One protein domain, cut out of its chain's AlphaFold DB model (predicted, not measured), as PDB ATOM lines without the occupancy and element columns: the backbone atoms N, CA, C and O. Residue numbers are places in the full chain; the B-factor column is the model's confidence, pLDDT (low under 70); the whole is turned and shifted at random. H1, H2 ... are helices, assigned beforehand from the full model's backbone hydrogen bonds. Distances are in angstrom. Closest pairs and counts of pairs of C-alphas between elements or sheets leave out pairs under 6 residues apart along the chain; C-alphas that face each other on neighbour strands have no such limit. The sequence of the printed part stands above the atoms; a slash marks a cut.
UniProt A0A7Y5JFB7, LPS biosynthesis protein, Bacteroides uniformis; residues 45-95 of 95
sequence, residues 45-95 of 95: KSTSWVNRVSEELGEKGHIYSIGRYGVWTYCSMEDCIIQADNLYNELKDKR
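What this domain is: This is residues 45 to 95 of the 95 residues of the protein "LPS biosynthesis protein" of Bacteroides uniformis (UniProt A0A7Y5JFB7). Two long helices, H1 and H3, form the two sides of a flat, open frame, with no contact between them. After H1 the chain folds back through the space between them to the short helix H2, which packs on the first half of H3. The printed part has 51 residues with three named helices, in the order H1, H2, H3, and no named strand; the class is all helix. It is only just compact, close to loose, with a radius of gyration of the C-alphas of 11.5 A and spans of 34 by 28 by 11 A.

Where its parts are: H1, residues 45 to 61, is 23.3 A long and begins at C-alpha 45 (25.651, 6.760, 40.787). H3, residues 77 to 93, is 25.0 A long and ends at C-alpha 93 (-1.638, 18.225, 27.520). H2 is residues 67 to 70.

How they stand to each other: H1 and H3 are apart. H1 and H2 are only just apart, their closest C-alphas 8.3 A from each other. H2 and H3 touch, with the C-alphas of Gly 67 and Cys 80 closest at 4.6 A; H3 touches H2 with residues 79 to 84 alone. In H1 and H3 every O i to N i+4 pair is within hydrogen-bond range; H2 is too short for such a pair, and its one O i to N i+3 pair is within range.

The domain as a whole: The C-alphas farthest apart, those of Lys 45 and Arg 95, are 34.0 A apart. The printed part has no cut. The link from H1 to H2 is tight, that from H2 to H3 short. The mean pLDDT of the printed part is 90.5, and residue 95 is under 70.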
ATOM      1  N   LYS A  45      25.053   5.432  40.951       94.69
ATOM      2  CA  LYS A  45      25.651   6.760  40.787       94.69
ATOM      3  C   LYS A  45      25.251   7.418  39.467       94.69
ATOM      4  O   LYS A  45      24.880   8.590  39.478       94.69
ATOM      5  N   SER A  46      25.336   6.702  38.341       91.62
ATOM      6  CA  SER A  46      24.943   7.259  37.040       91.62
ATOM      7  C   SER A  46      23.449   7.546  36.996       91.62
ATOM      8  O   SER A  46      23.066   8.629  36.577       91.62
ATOM      9  N   THR A  47      22.613   6.632  37.492       92.75
ATOM     10  CA  THR A  47      21.156   6.806  37.503       92.75
ATOM     11  C   THR A  47      20.754   8.014  38.345       92.75
ATOM     12  O   THR A  47      20.003   8.869  37.886       92.75
ATOM     13  N   SER A  48      21.329   8.146  39.545       94.94
ATOM     14  CA  SER A  48      21.072   9.291  40.428       94.94
ATOM     15  C   SER A  48      21.505  10.612  39.790       94.94
ATOM     16  O   SER A  48      20.807  11.618  39.890       94.94
ATOM     17  N   TRP A  49      22.659  10.617  39.114       94.69
ATOM     18  CA  TRP A  49      23.161  11.805  38.430       94.69
ATOM     19  C   TRP A  49      22.274  12.210  37.250       94.69
ATOM     20  O   TRP A  49      21.933  13.386  37.137       94.69
ATOM     21  N   VAL A  50      21.873  11.250  36.414       94.12
ATOM     22  CA  VAL A  50      21.018  11.482  35.242       94.12
ATOM     23  C   VAL A  50      19.651  11.995  35.665       94.12
ATOM     24  O   VAL A  50      19.197  12.988  35.115       94.12
ATOM     25  N   ASN A  51      19.029  11.388  36.679       92.38
ATOM     26  CA  ASN A  51      17.729  11.833  37.180       92.38
ATOM     27  C   ASN A  51      17.782  13.288  37.661       92.38
ATOM     28  O   ASN A  51      16.976  14.103  37.221       92.38
ATOM     29  N   ARG A  52      18.783  13.629  38.483       94.25
ATOM     30  CA  ARG A  52      18.968  14.998  38.983       94.25
ATOM     31  C   ARG A  52      19.162  16.004  37.846       94.25
ATOM     32  O   ARG A  52      18.564  17.071  37.862       94.25
ATOM     33  N   VAL A  53      20.011  15.685  36.866       93.50
ATOM     34  CA  VAL A  53      20.279  16.590  35.735       93.50
ATOM     35  C   VAL A  53      19.045  16.740  34.845       93.50
ATOM     36  O   VAL A  53      18.730  17.852  34.439       93.50
ATOM     37  N   SER A  54      18.330  15.650  34.561       92.44
ATOM     38  CA  SER A  54      17.101  15.681  33.762       92.44
ATOM     39  C   SER A  54      16.002  16.517  34.422       92.44
ATOM     40  O   SER A  54      15.333  17.279  33.732       92.44
ATOM     41  N   GLU A  55      15.851  16.430  35.746       90.44
ATOM     42  CA  GLU A  55      14.930  17.270  36.521       90.44
ATOM     43  C   GLU A  55      15.340  18.751  36.457       90.44
ATOM     44  O   GLU A  55      14.546  19.595  36.041       90.44
ATOM     45  N   GLU A  56      16.611  19.065  36.743       91.00
ATOM     46  CA  GLU A  56      17.143  20.434  36.673       91.00
ATOM     47  C   GLU A  56      16.949  21.072  35.283       91.00
ATOM     48  O   GLU A  56      16.605  22.254  35.186       91.00
ATOM     49  N   LEU A  57      17.161  20.303  34.208       91.56
ATOM     50  CA  LEU A  57      17.001  20.747  32.821       91.56
ATOM     51  C   LEU A  57      15.530  20.899  32.411       91.56
ATOM     52  O   LEU A  57      15.182  21.867  31.722       91.56
ATOM     53  N   GLY A  58      14.671  19.975  32.840       87.12
ATOM     54  CA  GLY A  58      13.248  19.979  32.520       87.12
ATOM     55  C   GLY A  58      12.506  21.133  33.190       87.12
ATOM     56  O   GLY A  58      11.777  21.864  32.520       87.12
ATOM     57  N   GLU A  59      12.731  21.340  34.490       75.44
ATOM     58  CA  GLU A  59      12.037  22.367  35.277       75.44
ATOM     59  C   GLU A  59      12.453  23.793  34.908       75.44
ATOM     60  O   GLU A  59      11.626  24.705  34.923       75.44
ATOM     61  N   LYS A  60      13.738  24.005  34.595       73.56
ATOM     62  CA  LYS A  60      14.302  25.356  34.421       73.56
ATOM     63  C   LYS A  60      14.554  25.736  32.969       73.56
ATOM     64  O   LYS A  60      14.607  26.922  32.659       73.56
ATOM     65  N   GLY A  61      14.767  24.750  32.100       74.94
ATOM     66  CA  GLY A  61      15.253  24.969  30.739       74.94
ATOM     67  C   GLY A  61      14.275  24.590  29.634       74.94
ATOM     68  O   GLY A  61      14.547  24.923  28.484       74.94
ATOM     69  N   HIS A  62      13.171  23.893  29.944       86.19
ATOM     70  CA  HIS A  62      12.336  23.205  28.943       86.19
ATOM     71  C   HIS A  62      13.156  22.263  28.038       86.19
ATOM     72  O   HIS A  62      12.860  22.101  26.851       86.19
ATOM     73  N   ILE A  63      14.209  21.656  28.596       92.81
ATOM     74  CA  ILE A  63      15.088  20.713  27.903       92.81
ATOM     75  C   ILE A  63      14.785  19.314  28.437       92.81
ATOM     76  O   ILE A  63      14.957  19.051  29.624       92.81
ATOM     77  N   TYR A  64      14.365  18.415  27.549       92.69
ATOM     78  CA  TYR A  64      13.964  17.053  27.897       92.69
ATOM     79  C   TYR A  64      14.896  16.044  27.227       92.69
ATOM     80  O   TYR A  64      14.862  15.848  26.011       92.69
ATOM     81  N   SER A  65      15.749  15.416  28.032       92.94
ATOM     82  CA  SER A  65      16.664  14.368  27.576       92.94
ATOM     83  C   SER A  65      15.915  13.043  27.427       92.94
ATOM     84  O   SER A  65      15.330  12.559  28.391       92.94
ATOM     85  N   ILE A  66      15.958  12.438  26.237       93.94
ATOM     86  CA  ILE A  66      15.302  11.154  25.925       93.94
ATOM     87  C   ILE A  66      16.256  10.189  25.209       93.94
ATOM     88  O   ILE A  66      17.303  10.586  24.693       93.94
ATOM     89  N   GLY A  67      15.882   8.910  25.156       92.12
ATOM     90  CA  GLY A  67      16.608   7.870  24.427       92.12
ATOM     91  C   GLY A  67      17.871   7.364  25.130       92.12
ATOM     92  O   GLY A  67      18.252   7.835  26.201       92.12
ATOM     93  N   ARG A  68      18.545   6.387  24.507       91.69
ATOM     94  CA  ARG A  68      19.602   5.555  25.123       91.69
ATOM     95  C   ARG A  68      20.639   6.335  25.930       91.69
ATOM     96  O   ARG A  68      20.912   5.999  27.078       91.69
ATOM     97  N   TYR A  69      21.208   7.376  25.329       91.81
ATOM     98  CA  TYR A  69      22.250   8.187  25.962       91.81
ATOM     99  C   TYR A  69      21.699   9.406  26.707       91.81
ATOM    100  O   TYR A  69      22.391   9.927  27.575       91.81
ATOM    101  N   GLY A  70      20.471   9.843  26.403       90.38
ATOM    102  CA  GLY A  70      19.830  10.978  27.071       90.38
ATOM    103  C   GLY A  70      19.316  10.617  28.462       90.38
ATOM    104  O   GLY A  70      19.609  11.321  29.421       90.38
ATOM    105  N   VAL A  71      18.622   9.482  28.587       91.12
ATOM    106  CA  VAL A  71      18.168   8.939  29.884       91.12
ATOM    107  C   VAL A  71      19.129   7.901  30.466       91.12
ATOM    108  O   VAL A  71      18.852   7.325  31.514       91.12
ATOM    109  N   TRP A  72      20.260   7.660  29.796       92.69
ATOM    110  CA  TRP A  72      21.319   6.750  30.242       92.69
ATOM    111  C   TRP A  72      20.792   5.362  30.628       92.69
ATOM    112  O   TRP A  72      21.029   4.850  31.725       92.69
ATOM    113  N   THR A  73      20.083   4.728  29.698       90.56
ATOM    114  CA  THR A  73      19.486   3.409  29.916       90.56
ATOM    115  C   THR A  73      19.708   2.478  28.731       90.56
ATOM    116  O   THR A  73      20.121   2.895  27.648       90.56
ATOM    117  N   TYR A  74      19.430   1.194  28.935       88.62
ATOM    118  CA  TYR A  74      19.309   0.233  27.848       88.62
ATOM    119  C   TYR A  74      17.924   0.351  27.228       88.62
ATOM    120  O   TYR A  74      16.924   0.125  27.900       88.62
ATOM    121  N   CYS A  75      17.875   0.697  25.946       88.75
ATOM    122  CA  CYS A  75      16.631   0.768  25.199       88.75
ATOM    123  C   CYS A  75      16.878   0.468  23.717       88.75
ATOM    124  O   CYS A  75      17.982   0.685  23.197       88.75
ATOM    125  N   SER A  76      15.852  -0.061  23.058       92.12
ATOM    126  CA  SER A  76      15.832  -0.284  21.616       92.12
ATOM    127  C   SER A  76      15.621   1.030  20.850       92.12
ATOM    128  O   SER A  76      15.465   2.108  21.439       92.12
ATOM    129  N   MET A  77      15.633   0.958  19.516       92.75
ATOM    130  CA  MET A  77      15.247   2.102  18.683       92.75
ATOM    131  C   MET A  77      13.756   2.411  18.853       92.75
ATOM    132  O   MET A  77      13.372   3.575  18.932       92.75
ATOM    133  N   GLU A  78      12.932   1.373  18.978       96.56
ATOM    134  CA  GLU A  78      11.492   1.454  19.195       96.56
ATOM    135  C   GLU A  78      11.174   2.150  20.522       96.56
ATOM    136  O   GLU A  78      10.357   3.068  20.560       96.56
ATOM    137  N   ASP A  79      11.890   1.797  21.590       95.31
ATOM    138  CA  ASP A  79      11.739   2.430  22.901       95.31
ATOM    139  C   ASP A  79      12.082   3.927  22.848       95.31
ATOM    140  O   ASP A  79      11.432   4.736  23.509       95.31
ATOM    141  N   CYS A  80      13.083   4.319  22.048       94.31
ATOM    142  CA  CYS A  80      13.432   5.732  21.865       94.31
ATOM    143  C   CYS A  80      12.301   6.507  21.177       94.31
ATOM    144  O   CYS A  80      12.006   7.636  21.567       94.31
ATOM    145  N   ILE A  81      11.667   5.905  20.168       96.38
ATOM    146  CA  ILE A  81      10.540   6.512  19.449       96.38
ATOM    147  C   ILE A  81       9.338   6.658  20.387       96.38
ATOM    148  O   ILE A  81       8.742   7.731  20.453       96.38
ATOM    149  N   ILE A  82       9.026   5.618  21.165       97.06
ATOM    150  CA  ILE A  82       7.931   5.645  22.144       97.06
ATOM    151  C   ILE A  82       8.181   6.711  23.218       97.06
ATOM    152  O   ILE A  82       7.259   7.439  23.580       97.06
ATOM    153  N   GLN A  83       9.418   6.862  23.707       95.44
ATOM    154  CA  GLN A  83       9.757   7.934  24.653       95.44
ATOM    155  C   GLN A  83       9.487   9.325  24.072       95.44
ATOM    156  O   GLN A  83       8.961  10.183  24.778       95.44
ATOM    157  N   ALA A  84       9.825   9.547  22.799       95.75
ATOM    158  CA  ALA A  84       9.566  10.818  22.133       95.75
ATOM    159  C   ALA A  84       8.062  11.100  21.994       95.75
ATOM    160  O   ALA A  84       7.625  12.218  22.264       95.75
ATOM    161  N   ASP A  85       7.273  10.090  21.613       97.12
ATOM    162  CA  ASP A  85       5.819  10.223  21.469       97.12
ATOM    163  C   ASP A  85       5.132  10.492  22.818       97.12
ATOM    164  O   ASP A  85       4.333  11.421  22.949       97.12
ATOM    165  N   ASN A  86       5.520   9.755  23.863       95.56
ATOM    166  CA  ASN A  86       5.020   9.969  25.221       95.56
ATOM    167  C   ASN A  86       5.336  11.379  25.726       95.56
ATOM    168  O   ASN A  86       4.447  12.057  26.240       95.56
ATOM    169  N   LEU A  87       6.578  11.839  25.538       94.06
ATOM    170  CA  LEU A  87       6.979  13.191  25.918       94.06
ATOM    171  C   LEU A  87       6.161  14.246  25.164       94.06
ATOM    172  O   LEU A  87       5.693  15.210  25.765       94.06
ATOM    173  N   TYR A  88       5.969  14.073  23.855       95.06
ATOM    174  CA  TYR A  88       5.157  14.989  23.059       95.06
ATOM    175  C   TYR A  88       3.729  15.100  23.605       95.06
ATOM    176  O   TYR A  88       3.236  16.215  23.790       95.06
ATOM    177  N   ASN A  89       3.086  13.969  23.899       95.50
ATOM    178  CA  ASN A  89       1.729  13.948  24.440       95.50
ATOM    179  C   ASN A  89       1.662  14.590  25.837       95.50
ATOM    180  O   ASN A  89       0.802  15.437  26.073       95.50
ATOM    181  N   GLU A  90       2.624  14.301  26.719       91.50
ATOM    182  CA  GLU A  90       2.709  14.923  28.047       91.50
ATOM    183  C   GLU A  90       2.825  16.454  27.965       91.50
ATOM    184  O   GLU A  90       2.177  17.183  28.717       91.50
ATOM    185  N   LEU A  91       3.646  16.964  27.043       90.31
ATOM    186  CA  LEU A  91       3.842  18.403  26.862       90.31
ATOM    187  C   LEU A  91       2.670  19.077  26.149       90.31
ATOM    188  O   LEU A  91       2.401  20.253  26.397       90.31
ATOM    189  N   LYS A  92       1.979  18.358  25.262       92.25
ATOM    190  CA  LYS A  92       0.775  18.841  24.584       92.25
ATOM    191  C   LYS A  92      -0.368  19.060  25.574       92.25
ATOM    192  O   LYS A  92      -1.032  20.085  25.475       92.25
ATOM    193  N   ASP A  93      -0.557  18.150  26.527       82.88
ATOM    194  CA  ASP A  93      -1.638  18.225  27.520       82.88
ATOM    195  C   ASP A  93      -1.384  19.278  28.618       82.88
ATOM    196  O   ASP A  93      -2.302  19.675  29.332       82.88
ATOM    197  N   LYS A  94      -0.138  19.756  28.746       72.94
ATOM    198  CA  LYS A  94       0.266  20.842  29.658       72.94
ATOM    199  C   LYS A  94       0.095  22.253  29.065       72.94
ATOM    200  O   LYS A  94       0.424  23.219  29.754       72.94
ATOM    201  N   ARG A  95      -0.349  22.379  27.808       58.25
ATOM    202  CA  ARG A  95      -0.552  23.662  27.108       58.25
ATOM    203  C   ARG A  95      -1.979  24.182  27.199       58.25
ATOM    204  O   ARG A  95      -2.916  23.361  27.168       58.25
TER     205      ARG A  95